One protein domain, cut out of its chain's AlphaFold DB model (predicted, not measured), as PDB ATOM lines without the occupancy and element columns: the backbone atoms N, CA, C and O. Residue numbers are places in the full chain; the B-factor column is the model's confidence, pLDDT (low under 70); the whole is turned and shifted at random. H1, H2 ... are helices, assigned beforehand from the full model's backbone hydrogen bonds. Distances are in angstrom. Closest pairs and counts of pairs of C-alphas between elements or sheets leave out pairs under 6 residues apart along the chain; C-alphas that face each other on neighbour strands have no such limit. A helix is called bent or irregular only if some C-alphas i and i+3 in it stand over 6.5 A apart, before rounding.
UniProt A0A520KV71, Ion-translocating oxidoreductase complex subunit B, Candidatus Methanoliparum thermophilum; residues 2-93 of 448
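This is residues 2 to 93 of the 448 residues of the protein "Ion-translocating oxidoreductase complex subunit B" of Candidatus Methanoliparum thermophilum (UniProt A0A520KV71). Picture a long single helix, H1, sticking out as an arm from a small compact head of four short helices, H2 to H5. In the head H2 sits between H3 and H5 and touches both, while H4 follows H3 round a tight turn and a loop of residues 40 to 52 joins H2 to H3. The arm, residues 2 to 28, stands free and makes the length of the whole. The printed part has 92 residues with five named helices, in the order H1, H2, H3, H4, H5, and no named strand; its class is all helix, with 58 residues in named helices. It is extended, with a radius of gyration of the C-alphas of 19.6 A and spans of 66 by 23 by 22 A.

Begin at the first printed residue with H1, residues 2 to 24, which touches no helix. Go on to H2, residues 31 to 39: H1 and H2 are apart, though they follow each other in the chain. Next look at H3, residues 53 to 62, which touches H2; their closest C-alphas, those of Val 33 and Ala 57, are 5.5 A apart. The two run opposite ways at a steep tilt of 49 degrees. H4, residues 64 to 69, only just touches H3, with 3 pairs of C-alphas within 8 A, and only at the corner by their link. Their closest C-alphas are those of Leu 60 and Leu 66, 5.7 A apart, and they run opposite ways at a shallow tilt of 34 degrees, only just short of steep. H5, residues 77 to 86, brings you back to H2: the closest C-alphas of the two, those of Ile 39 and Lys 79, are 5.7 A apart. H2 and H5 touch and run opposite ways at a shallow tilt of 5 degrees. H4 and H5 are close but not clearly touching, with the C-alphas of Ala 67 and Leu 83 the closest at 8.0 A. H3 and H5 are apart, and so are H2 and H4. In the backbones of H1, H2 and H5 every O i to N i+4 pair is within hydrogen-bond range; in H3 it is 5 of 6, and in H4 0 of 2, beside 2 of 3 O i to N i+3 pairs.

Find C-alpha 2 at (126.802, 75.089, 198.881); from there H1 runs 32.7 A to C-alpha 24 at (146.784, 85.127, 174.970). H2 begins at C-alpha 31, at (149.914, 77.849, 157.919), and runs 12.7 A to Ile 39. H3 measures 14.3 A from Cys 53 to Lys 62. H4 measures 10.5 A from Pro 64 to Lys 69 and is irregular, with C-alphas 65 and 68 standing 7.3 A apart. H5 runs 14.2 A from Lys 77 to C-alpha 86 at (153.328, 72.269, 149.356).

The two C-alphas farthest apart are those of Ile 2 and Lys 93, at 66.3 A. Without residues 2 to 28 the body has 65 residues and spans 26 by 26 by 18 A, with a radius of gyration of 10.2 A. The printed part has no cut. The link from H2 to H3, 13 residues, is long; that from H3 to H4, 1 residue, is tight; those from H1 to H2 and from H4 to H5 are short. The mean pLDDT of the printed part is 84.5; look for the values under 70 at residues 28 to 29 and 88 to 92.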
ATOM      1  N   ILE A   2     125.674  74.128 198.840       85.38
ATOM      2  CA  ILE A   2     126.802  75.089 198.881       85.38
ATOM      3  C   ILE A   2     128.096  74.490 198.299       85.38
ATOM      4  O   ILE A   2     128.686  75.088 197.408       85.38
ATOM      5  N   GLU A   3     128.462  73.274 198.711       86.94
ATOM      6  CA  GLU A   3     129.653  72.544 198.238       86.94
ATOM      7  C   GLU A   3     129.689  72.355 196.707       86.94
ATOM      8  O   GLU A   3     130.732  72.509 196.069       86.94
ATOM      9  N   ILE A   4     128.528  72.083 196.101       89.00
ATOM     10  CA  ILE A   4     128.382  71.908 194.649       89.00
ATOM     11  C   ILE A   4     128.609  73.253 193.949       89.00
ATOM     12  O   ILE A   4     129.379  73.324 192.994       89.00
ATOM     13  N   PHE A   5     128.003  74.331 194.457       91.69
ATOM     14  CA  PHE A   5     128.217  75.679 193.925       91.69
ATOM     15  C   PHE A   5     129.676  76.129 194.042       91.69
ATOM     16  O   PHE A   5     130.192  76.717 193.095       91.69
ATOM     17  N   THR A   6     130.370  75.817 195.143       91.69
ATOM     18  CA  THR A   6     131.796  76.150 195.285       91.69
ATOM     19  C   THR A   6     132.673  75.405 194.279       91.69
ATOM     20  O   THR A   6     133.538  76.026 193.668       91.69
ATOM     21  N   ILE A   7     132.424  74.112 194.034       93.06
ATOM     22  CA  ILE A   7     133.191  73.331 193.050       93.06
ATOM     23  C   ILE A   7     132.928  73.843 191.626       93.06
ATOM     24  O   ILE A   7     133.873  74.046 190.866       93.06
ATOM     25  N   VAL A   8     131.666  74.118 191.274       94.88
ATOM     26  CA  VAL A   8     131.298  74.662 189.954       94.88
ATOM     27  C   VAL A   8     131.895  76.056 189.734       94.88
ATOM     28  O   VAL A   8     132.446  76.313 188.666       94.88
ATOM     29  N   ALA A   9     131.851  76.942 190.734       94.38
ATOM     30  CA  ALA A   9     132.418  78.288 190.632       94.38
ATOM     31  C   ALA A   9     133.946  78.266 190.456       94.38
ATOM     32  O   ALA A   9     134.476  78.980 189.606       94.38
ATOM     33  N   VAL A  10     134.652  77.416 191.211       94.75
ATOM     34  CA  VAL A  10     136.107  77.241 191.082       94.75
ATOM     35  C   VAL A  10     136.470  76.625 189.727       94.75
ATOM     36  O   VAL A  10     137.372  77.123 189.056       94.75
ATOM     37  N   GLY A  11     135.736  75.603 189.275       96.00
ATOM     38  CA  GLY A  11     135.928  75.002 187.952       96.00
ATOM     39  C   GLY A  11     135.712  75.999 186.809       96.00
ATOM     40  O   GLY A  11     136.527  76.068 185.892       96.00
ATOM     41  N   PHE A  12     134.669  76.829 186.893       96.31
ATOM     42  CA  PHE A  12     134.393  77.882 185.913       96.31
ATOM     43  C   PHE A  12     135.465  78.984 185.917       96.31
ATOM     44  O   PHE A  12     135.889  79.431 184.852       96.31
ATOM     45  N   ALA A  13     135.964  79.379 187.094       95.25
ATOM     46  CA  ALA A  13     137.062  80.336 187.210       95.25
ATOM     47  C   ALA A  13     138.356  79.805 186.569       95.25
ATOM     48  O   ALA A  13     138.979  80.515 185.781       95.25
ATOM     49  N   PHE A  14     138.735  78.549 186.833       95.69
ATOM     50  CA  PHE A  14     139.888  77.931 186.174       95.69
ATOM     51  C   PHE A  14     139.684  77.767 184.662       95.69
ATOM     52  O   PHE A  14     140.615  78.033 183.908       95.69
ATOM     53  N   ALA A  15     138.483  77.404 184.200       95.31
ATOM     54  CA  ALA A  15     138.176  77.316 182.772       95.31
ATOM     55  C   ALA A  15     138.312  78.677 182.062       95.31
ATOM     56  O   ALA A  15     138.924  78.749 180.999       95.31
ATOM     57  N   LEU A  16     137.822  79.765 182.670       95.56
ATOM     58  CA  LEU A  16     138.014  81.128 182.159       95.56
ATOM     59  C   LEU A  16     139.494  81.521 182.109       95.56
ATOM     60  O   LEU A  16     139.955  82.020 181.085       95.56
ATOM     61  N   ILE A  17     140.249  81.276 183.185       94.69
ATOM     62  CA  ILE A  17     141.686  81.588 183.244       94.69
ATOM     63  C   ILE A  17     142.453  80.805 182.172       94.69
ATOM     64  O   ILE A  17     143.282  81.387 181.475       94.69
ATOM     65  N   LEU A  18     142.155  79.513 181.995       92.75
ATOM     66  CA  LEU A  18     142.778  78.673 180.972       92.75
ATOM     67  C   LEU A  18     142.390  79.098 179.551       92.75
ATOM     68  O   LEU A  18     143.263  79.109 178.692       92.75
ATOM     69  N   SER A  19     141.140  79.500 179.301       92.69
ATOM     70  CA  SER A  19     140.719  80.021 177.990       92.69
ATOM     71  C   SER A  19     141.441  81.327 177.651       92.69
ATOM     72  O   SER A  19     142.014  81.452 176.573       92.69
ATOM     73  N   ILE A  20     141.488  82.276 178.594       92.50
ATOM     74  CA  ILE A  20     142.184  83.559 178.414       92.50
ATOM     75  C   ILE A  20     143.689  83.333 178.219       92.50
ATOM     76  O   ILE A  20     144.302  83.984 177.375       92.50
ATOM     77  N   ALA A  21     144.295  82.403 178.963       89.69
ATOM     78  CA  ALA A  21     145.696  82.036 178.783       89.69
ATOM     79  C   ALA A  21     145.940  81.377 177.413       89.69
ATOM     80  O   ALA A  21     146.874  81.773 176.719       89.69
ATOM     81  N   ALA A  22     145.095  80.430 176.998       86.69
ATOM     82  CA  ALA A  22     145.207  79.753 175.709       86.69
ATOM     83  C   ALA A  22     145.142  80.744 174.538       86.69
ATOM     84  O   ALA A  22     146.007  80.697 173.669       86.69
ATOM     85  N   ASP A  23     144.199  81.690 174.558       84.69
ATOM     86  CA  ASP A  23     144.109  82.737 173.534       84.69
ATOM     87  C   ASP A  23     145.291  83.716 173.602       84.69
ATOM     88  O   ASP A  23     145.846  84.105 172.572       84.69
ATOM     89  N   ARG A  24     145.726  84.114 174.808       84.69
ATOM     90  CA  ARG A  24     146.784  85.127 174.970       84.69
ATOM     91  C   ARG A  24     148.182  84.612 174.634       84.69
ATOM     92  O   ARG A  24     149.005  85.417 174.187       84.69
ATOM     93  N   PHE A  25     148.430  83.319 174.850       79.75
ATOM     94  CA  PHE A  25     149.678  82.612 174.547       79.75
ATOM     95  C   PHE A  25     149.601  81.764 173.268       79.75
ATOM     96  O   PHE A  25     150.537  81.014 172.987       79.75
ATOM     97  N   LYS A  26     148.529  81.887 172.469       75.69
ATOM     98  CA  LYS A  26     148.423  81.225 171.166       75.69
ATOM     99  C   LYS A  26     149.561  81.691 170.257       75.69
ATOM    100  O   LYS A  26     149.557  82.817 169.760       75.69
ATOM    101  N   VAL A  27     150.539  80.814 170.038       71.06
ATOM    102  CA  VAL A  27     151.611  81.049 169.069       71.06
ATOM    103  C   VAL A  27     150.987  81.012 167.678       71.06
ATOM    104  O   VAL A  27     150.376  80.017 167.296       71.06
ATOM    105  N   VAL A  28     151.106  82.112 166.935       66.00
ATOM    106  CA  VAL A  28     150.679  82.167 165.534       66.00
ATOM    107  C   VAL A  28     151.730  81.433 164.710       66.00
ATOM    108  O   VAL A  28     152.765  82.003 164.367       66.00
ATOM    109  N   MET A  29     151.477  80.155 164.446       62.62
ATOM    110  CA  MET A  29     152.262  79.372 163.500       62.62
ATOM    111  C   MET A  29     151.892  79.785 162.073       62.62
ATOM    112  O   MET A  29     150.741  80.113 161.785       62.62
ATOM    113  N   ASP A  30     152.875  79.782 161.176       79.69
ATOM    114  CA  ASP A  30     152.624  79.922 159.741       79.69
ATOM    115  C   ASP A  30     151.832  78.691 159.258       79.69
ATOM    116  O   ASP A  30     152.195  77.555 159.576       79.69
ATOM    117  N   GLU A  31     150.772  78.905 158.476       84.31
ATOM    118  CA  GLU A  31     149.914  77.849 157.919       84.31
ATOM    119  C   GLU A  31     150.729  76.797 157.136       84.31
ATOM    120  O   GLU A  31     150.387  75.611 157.117       84.31
ATOM    121  N   LYS A  32     151.853  77.198 156.524       84.88
ATOM    122  CA  LYS A  32     152.786  76.263 155.880       84.88
ATOM    123  C   LYS A  32     153.530  75.384 156.880       84.88
ATOM    124  O   LYS A  32     153.796  74.226 156.567       84.88
ATOM    125  N   VAL A  33     153.877  75.901 158.060       87.69
ATOM    126  CA  VAL A  33     154.570  75.126 159.102       87.69
ATOM    127  C   VAL A  33     153.624  74.093 159.703       87.69
ATOM    128  O   VAL A  33     154.030  72.942 159.841       87.69
ATOM    129  N   GLU A  34     152.364  74.446 159.974       87.12
ATOM    130  CA  GLU A  34     151.353  73.490 160.459       87.12
ATOM    131  C   GLU A  34     151.162  72.328 159.469       87.12
ATOM    132  O   GLU A  34     151.391  71.173 159.830       87.12
ATOM    133  N   LYS A  35     150.896  72.625 158.188       88.75
ATOM    134  CA  LYS A  35     150.782  71.600 157.129       88.75
ATOM    135  C   LYS A  35     152.055  70.766 156.965       88.75
ATOM    136  O   LYS A  35     151.988  69.565 156.712       88.75
ATOM    137  N   THR A  36     153.229  71.375 157.135       88.75
ATOM    138  CA  THR A  36     154.501  70.641 157.102       88.75
ATOM    139  C   THR A  36     154.605  69.663 158.277       88.75
ATOM    140  O   THR A  36     155.012  68.522 158.075       88.75
ATOM    141  N   ILE A  37     154.202  70.057 159.491       89.88
ATOM    142  CA  ILE A  37     154.206  69.181 160.677       89.88
ATOM    143  C   ILE A  37     153.282  67.969 160.479       89.88
ATOM    144  O   ILE A  37     153.680  66.862 160.839       89.88
ATOM    145  N   GLU A  38     152.108  68.151 159.868       89.69
ATOM    146  CA  GLU A  38     151.169  67.060 159.552       89.69
ATOM    147  C   GLU A  38     151.742  66.043 158.546       89.69
ATOM    148  O   GLU A  38     151.527  64.834 158.678       89.69
ATOM    149  N   ILE A  39     152.514  66.506 157.554       89.19
ATOM    150  CA  ILE A  39     153.176  65.634 156.568       89.19
ATOM    151  C   ILE A  39     154.336  64.851 157.206       89.19
ATOM    152  O   ILE A  39     154.573  63.688 156.853       89.19
ATOM    153  N   LEU A  40     155.060  65.453 158.155       89.25
ATOM    154  CA  LEU A  40     156.204  64.836 158.833       89.25
ATOM    155  C   LEU A  40     155.814  63.590 159.671       89.25
ATOM    156  O   LEU A  40     154.640  63.282 159.869       89.25
ATOM    157  N   PRO A  41     156.788  62.798 160.164       86.25
ATOM    158  CA  PRO A  41     156.495  61.548 160.872       86.25
ATOM    159  C   PRO A  41     156.042  61.735 162.329       86.25
ATOM    160  O   PRO A  41     155.738  60.749 162.991       86.25
ATOM    161  N   GLY A  42     156.113  62.955 162.878       88.19
ATOM    162  CA  GLY A  42     155.827  63.260 164.291       88.19
ATOM    163  C   GLY A  42     156.781  62.632 165.324       88.19
ATOM    164  O   GLY A  42     156.670  62.916 166.513       88.19
ATOM    165  N   SER A  43     157.740  61.802 164.900       85.94
ATOM    166  CA  SER A  43     158.544  60.944 165.783       85.94
ATOM    167  C   SER A  43     159.646  61.653 166.577       85.94
ATOM    168  O   SER A  43     160.240  61.034 167.455       85.94
ATOM    169  N   ASN A  44     159.950  62.922 166.273       88.38
ATOM    170  CA  ASN A  44     160.931  63.761 166.983       88.38
ATOM    171  C   ASN A  44     162.324  63.119 167.199       88.38
ATOM    172  O   ASN A  44     163.049  63.480 168.118       88.38
ATOM    173  N   CYS A  45     162.733  62.191 166.325       85.00
ATOM    174  CA  CYS A  45     163.933  61.360 166.502       85.00
ATOM    175  C   CYS A  45     165.296  62.068 166.333       85.00
ATOM    176  O   CYS A  45     166.329  61.412 166.430       85.00
ATOM    177  N   GLY A  46     165.330  63.366 166.020       83.62
ATOM    178  CA  GLY A  46     166.563  64.161 165.923       83.62
ATOM    179  C   GLY A  46     167.491  63.884 164.727       83.62
ATOM    180  O   GLY A  46     168.336  64.721 164.423       83.62
ATOM    181  N   ALA A  47     167.318  62.775 163.997       80.25
ATOM    182  CA  ALA A  47     168.246  62.314 162.951       80.25
ATOM    183  C   ALA A  47     168.498  63.306 161.790       80.25
ATOM    184  O   ALA A  47     169.509  63.205 161.102       80.25
ATOM    185  N   CYS A  48     167.609  64.281 161.568       81.25
ATOM    186  CA  CYS A  48     167.798  65.353 160.583       81.25
ATOM    187  C   CYS A  48     168.698  66.513 161.073       81.25
ATOM    188  O   CYS A  48     168.953  67.443 160.305       81.25
ATOM    189  N   GLY A  49     169.164  66.481 162.328       82.81
ATOM    190  CA  GLY A  49     169.968  67.532 162.966       82.81
ATOM    191  C   GLY A  49     169.158  68.634 163.663       82.81
ATOM    192  O   GLY A  49     169.709  69.688 163.967       82.81
ATOM    193  N   PHE A  50     167.862  68.414 163.907       89.19
ATOM    194  CA  PHE A  50     166.947  69.373 164.542       89.19
ATOM    195  C   PHE A  50     166.332  68.783 165.815       89.19
ATOM    196  O   PHE A  50     166.164  67.572 165.921       89.19
ATOM    197  N   SER A  51     165.939  69.633 166.767       87.25
ATOM    198  CA  SER A  51     165.395  69.220 168.075       87.25
ATOM    199  C   SER A  51     164.043  68.493 168.024       87.25
ATOM    200  O   SER A  51     163.629  67.907 169.021       87.25
ATOM    201  N   GLY A  52     163.345  68.516 166.886       89.56
ATOM    202  CA  GLY A  52     162.074  67.827 166.679       89.56
ATOM    203  C   GLY A  52     161.469  68.126 165.307       89.56
ATOM    204  O   GLY A  52     161.991  68.946 164.548       89.56
ATOM    205  N   CYS A  53     160.347  67.480 164.989       91.38
ATOM    206  CA  CYS A  53     159.626  67.666 163.731       91.38
ATOM    207  C   CYS A  53     159.126  69.108 163.557       91.38
ATOM    208  O   CYS A  53     159.223  69.631 162.455       91.38
ATOM    209  N   SER A  54     158.681  69.782 164.625       91.06
ATOM    210  CA  SER A  54     158.256  71.192 164.569       91.06
ATOM    211  C   SER A  54     159.410  72.138 164.219       91.06
ATOM    212  O   SER A  54     159.294  72.934 163.294       91.06
ATOM    213  N   ALA A  55     160.565  71.985 164.878       89.81
ATOM    214  CA  ALA A  55     161.758  72.778 164.578       89.81
ATOM    215  C   ALA A  55     162.299  72.505 163.161       89.81
ATOM    216  O   ALA A  55     162.780  73.417 162.489       89.81
ATOM    217  N   PHE A  56     162.191  71.260 162.681       90.69
ATOM    218  CA  PHE A  56     162.514  70.925 161.295       90.69
ATOM    219  C   PHE A  56     161.516  71.538 160.302       90.69
ATOM    220  O   PHE A  56     161.946  72.060 159.280       90.69
ATOM    221  N   ALA A  57     160.214  71.537 160.600       91.12
ATOM    222  CA  ALA A  57     159.187  72.148 159.757       91.12
ATOM    223  C   ALA A  57     159.386  73.665 159.604       91.12
ATOM    224  O   ALA A  57     159.338  74.182 158.491       91.12
ATOM    225  N   GLU A  58     159.689  74.376 160.694       90.31
ATOM    226  CA  GLU A  58     160.032  75.804 160.646       90.31
ATOM    227  C   GLU A  58     161.277  76.095 159.802       90.31
ATOM    228  O   GLU A  58     161.334  77.115 159.114       90.31
ATOM    229  N   ALA A  59     162.294  75.232 159.873       89.00
ATOM    230  CA  ALA A  59     163.492  75.361 159.052       89.00
ATOM    231  C   ALA A  59     163.192  75.060 157.577       89.00
ATOM    232  O   ALA A  59     163.645  75.789 156.700       89.00
ATOM    233  N   LEU A  60     162.381  74.037 157.310       87.75
ATOM    234  CA  LEU A  60     162.008  73.601 155.969       87.75
ATOM    235  C   LEU A  60     161.149  74.633 155.222       87.75
ATOM    236  O   LEU A  60     161.340  74.838 154.031       87.75
ATOM    237  N   VAL A  61     160.253  75.339 155.918       88.56
ATOM    238  CA  VAL A  61     159.480  76.442 155.316       88.56
ATOM    239  C   VAL A  61     160.368  77.642 154.951       88.56
ATOM    240  O   VAL A  61     160.040  78.378 154.022       88.56
ATOM    241  N   LYS A  62     161.503  77.829 155.639       87.81
ATOM    242  CA  LYS A  62     162.500  78.873 155.330       87.81
ATOM    243  C   LYS A  62     163.472  78.459 154.220       87.81
ATOM    244  O   LYS A  62     163.928  79.321 153.477       87.81
ATOM    245  N   ASP A  63     163.794  77.172 154.128       85.25
ATOM    246  CA  ASP A  63     164.712  76.592 153.146       85.25
ATOM    247  C   ASP A  63     164.185  75.219 152.666       85.25
ATOM    248  O   ASP A  63     164.484  74.187 153.283       85.25
ATOM    249  N   PRO A  64     163.412  75.185 151.560       81.50
ATOM    250  CA  PRO A  64     162.862  73.953 150.984       81.50
ATOM    251  C   PRO A  64     163.920  72.899 150.623       81.50
ATOM    252  O   PRO A  64     163.630  71.700 150.638       81.50
ATOM    253  N   SER A  65     165.176  73.304 150.378       75.88
ATOM    254  CA  SER A  65     166.261  72.373 150.038       75.88
ATOM    255  C   SER A  65     166.557  71.364 151.158       75.88
ATOM    256  O   SER A  65     167.064  70.269 150.898       75.88
ATOM    257  N   LEU A  66     166.173  71.690 152.400       81.50
ATOM    258  CA  LEU A  66     166.321  70.839 153.578       81.50
ATOM    259  C   LEU A  66     165.406  69.610 153.584       81.50
ATOM    260  O   LEU A  66     165.604  68.739 154.432       81.50
ATOM    261  N   ALA A  67     164.418  69.526 152.684       79.56
ATOM    262  CA  ALA A  67     163.373  68.500 152.688       79.56
ATOM    263  C   ALA A  67     163.933  67.080 152.873       79.56
ATOM    264  O   ALA A  67     163.505  66.337 153.762       79.56
ATOM    265  N   ASN A  68     164.959  66.742 152.087       77.19
ATOM    266  CA  ASN A  68     165.596  65.424 152.058       77.19
ATOM    267  C   ASN A  68     166.228  64.977 153.389       77.19
ATOM    268  O   ASN A  68     166.436  63.779 153.579       77.19
ATOM    269  N   LYS A  69     166.480  65.890 154.341       79.94
ATOM    270  CA  LYS A  69     167.052  65.546 155.651       79.94
ATOM    271  C   LYS A  69     166.136  64.655 156.491       79.94
ATOM    272  O   LYS A  69     166.628  63.938 157.362       79.94
ATOM    273  N   CYS A  70     164.818  64.662 156.262       85.69
ATOM    274  CA  CYS A  70     163.915  63.741 156.952       85.69
ATOM    275  C   CYS A  70     163.805  62.399 156.218       85.69
ATOM    276  O   CYS A  70     162.818  62.109 155.544       85.69
ATOM    277  N   ALA A  71     164.814  61.552 156.420       77.12
ATOM    278  CA  ALA A  71     164.898  60.183 155.908       77.12
ATOM    279  C   ALA A  71     163.583  59.377 155.994       77.12
ATOM    280  O   ALA A  71     163.231  58.666 155.060       77.12
ATOM    281  N   GLN A  72     162.842  59.502 157.103       81.62
ATOM    282  CA  GLN A  72     161.575  58.794 157.330       81.62
ATOM    283  C   GLN A  72     160.444  59.292 156.417       81.62
ATOM    284  O   GLN A  72     159.769  58.477 155.797       81.62
ATOM    285  N   THR A  73     160.281  60.612 156.260       83.25
ATOM    286  CA  THR A  73     159.358  61.192 155.264       83.25
ATOM    287  C   THR A  73     159.715  60.708 153.862       83.25
ATOM    288  O   THR A  73     158.831  60.386 153.082       83.25
ATOM    289  N   TYR A  74     161.011  60.588 153.564       76.69
ATOM    290  CA  TYR A  74     161.514  60.202 152.249       76.69
ATOM    291  C   TYR A  74     161.401  58.720 151.888       76.69
ATOM    292  O   TYR A  74     161.626  58.367 150.730       76.69
ATOM    293  N   MET A  75     161.005  57.855 152.824       73.19
ATOM    294  CA  MET A  75     160.599  56.483 152.500       73.19
ATOM    295  C   MET A  75     159.143  56.384 152.029       73.19
ATOM    296  O   MET A  75     158.782  55.413 151.365       73.19
ATOM    297  N   ASP A  76     158.313  57.378 152.349       80.69
ATOM    298  CA  ASP A  76     156.883  57.391 152.068       80.69
ATOM    299  C   ASP A  76     156.586  58.266 150.840       80.69
ATOM    300  O   ASP A  76     156.696  59.493 150.864       80.69
ATOM    301  N   LYS A  77     156.198  57.617 149.737       79.31
ATOM    302  CA  LYS A  77     155.918  58.291 148.460       79.31
ATOM    303  C   LYS A  77     154.759  59.287 148.553       79.31
ATOM    304  O   LYS A  77     154.772  60.273 147.819       79.31
ATOM    305  N   GLU A  78     153.776  59.044 149.418       84.69
ATOM    306  CA  GLU A  78     152.625  59.937 149.580       84.69
ATOM    307  C   GLU A  78     153.041  61.198 150.334       84.69
ATOM    308  O   GLU A  78     152.755  62.308 149.881       84.69
ATOM    309  N   LYS A  79     153.821  61.044 151.413       85.75
ATOM    310  CA  LYS A  79     154.378  62.180 152.162       85.75
ATOM    311  C   LYS A  79     155.361  63.004 151.331       85.75
ATOM    312  O   LYS A  79     155.275  64.229 151.364       85.75
ATOM    313  N   VAL A  80     156.247  62.379 150.544       81.62
ATOM    314  CA  VAL A  80     157.139  63.106 149.614       81.62
ATOM    315  C   VAL A  80     156.334  63.910 148.596       81.62
ATOM    316  O   VAL A  80     156.666  65.067 148.339       81.62
ATOM    317  N   LYS A  81     155.260  63.334 148.040       83.06
ATOM    318  CA  LYS A  81     154.394  64.046 147.098       83.06
ATOM    319  C   LYS A  81     153.693  65.234 147.763       83.06
ATOM    320  O   LYS A  81     153.787  66.336 147.241       83.06
ATOM    321  N   ALA A  82     153.076  65.036 148.929       86.12
ATOM    322  CA  ALA A  82     152.416  66.109 149.676       86.12
ATOM    323  C   ALA A  82     153.382  67.255 150.033       86.12
ATOM    324  O   ALA A  82     153.021  68.426 149.938       86.12
ATOM    325  N   LEU A  83     154.629  66.924 150.385       85.25
ATOM    326  CA  LEU A  83     155.690  67.900 150.628       85.25
ATOM    327  C   LEU A  83     156.056  68.667 149.342       85.25
ATOM    328  O   LEU A  83     156.186  69.886 149.364       85.25
ATOM    329  N   SER A  84     156.178  67.961 148.213       82.94
ATOM    330  CA  SER A  84     156.458  68.551 146.896       82.94
ATOM    331  C   SER A  84     155.357  69.517 146.455       82.94
ATOM    332  O   SER A  84     155.649  70.639 146.045       82.94
ATOM    333  N   ASP A  85     154.093  69.115 146.606       85.19
ATOM    334  CA  ASP A  85     152.925  69.932 146.269       85.19
ATOM    335  C   ASP A  85     152.866  71.207 147.146       85.19
ATOM    336  O   ASP A  85     152.524  72.283 146.653       85.19
ATOM    337  N   LEU A  86     153.275  71.129 148.424       84.75
ATOM    338  CA  LEU A  86     153.328  72.269 149.356       84.75
ATOM    339  C   LEU A  86     154.446  73.284 149.034       84.75
ATOM    340  O   LEU A  86     154.276  74.484 149.275       84.75
ATOM    341  N   PHE A  87     155.572  72.819 148.481       82.50
ATOM    342  CA  PHE A  87     156.740  73.641 148.123       82.50
ATOM    343  C   PHE A  87     156.902  73.879 146.609       82.50
ATOM    344  O   PHE A  87     157.944  74.353 146.167       82.50
ATOM    345  N   GLY A  88     155.871  73.606 145.801       69.50
ATOM    346  CA  GLY A  88     155.852  73.960 144.374       69.50
ATOM    347  C   GLY A  88     156.766  73.115 143.479       69.50
ATOM    348  O   GLY A  88     157.215  73.593 142.441       69.50
ATOM    349  N   GLY A  89     157.044  71.868 143.868       63.97
ATOM    350  CA  GLY A  89     157.912  70.935 143.142       63.97
ATOM    351  C   GLY A  89     159.321  70.793 143.725       63.97
ATOM    352  O   GLY A  89     160.010  69.825 143.404       63.97
ATOM    353  N   GLU A  90     159.743  71.690 144.620       56.59
ATOM    354  CA  GLU A  90     161.061  71.655 145.274       56.59
ATOM    355  C   GLU A  90     161.116  70.694 146.480       56.59
ATOM    356  O   GLU A  90     161.664  71.003 147.536       56.59
ATOM    357  N   ALA A  91     160.584  69.479 146.325       59.72
ATOM    358  CA  ALA A  91     160.940  68.391 147.228       59.72
ATOM    359  C   ALA A  91     162.369  67.922 146.915       59.72
ATOM    360  O   ALA A  91     162.673  67.480 145.806       59.72
ATOM    361  N   GLY A  92     163.250  67.965 147.919       62.66
ATOM    362  CA  GLY A  92     164.594  67.388 147.840       62.66
ATOM    363  C   GLY A  92     164.576  65.907 147.429       62.66
ATOM    364  O   GLY A  92     163.549  65.239 147.493       62.66
ATOM    365  N   LYS A  93     165.712  65.361 146.988       71.38
ATOM    366  CA  LYS A  93     165.786  63.985 146.454       71.38
ATOM    367  C   LYS A  93     166.012  62.947 147.557       71.38
ATOM    368  O   LYS A  93     166.769  63.217 148.492       71.38
TER     369      LYS A  93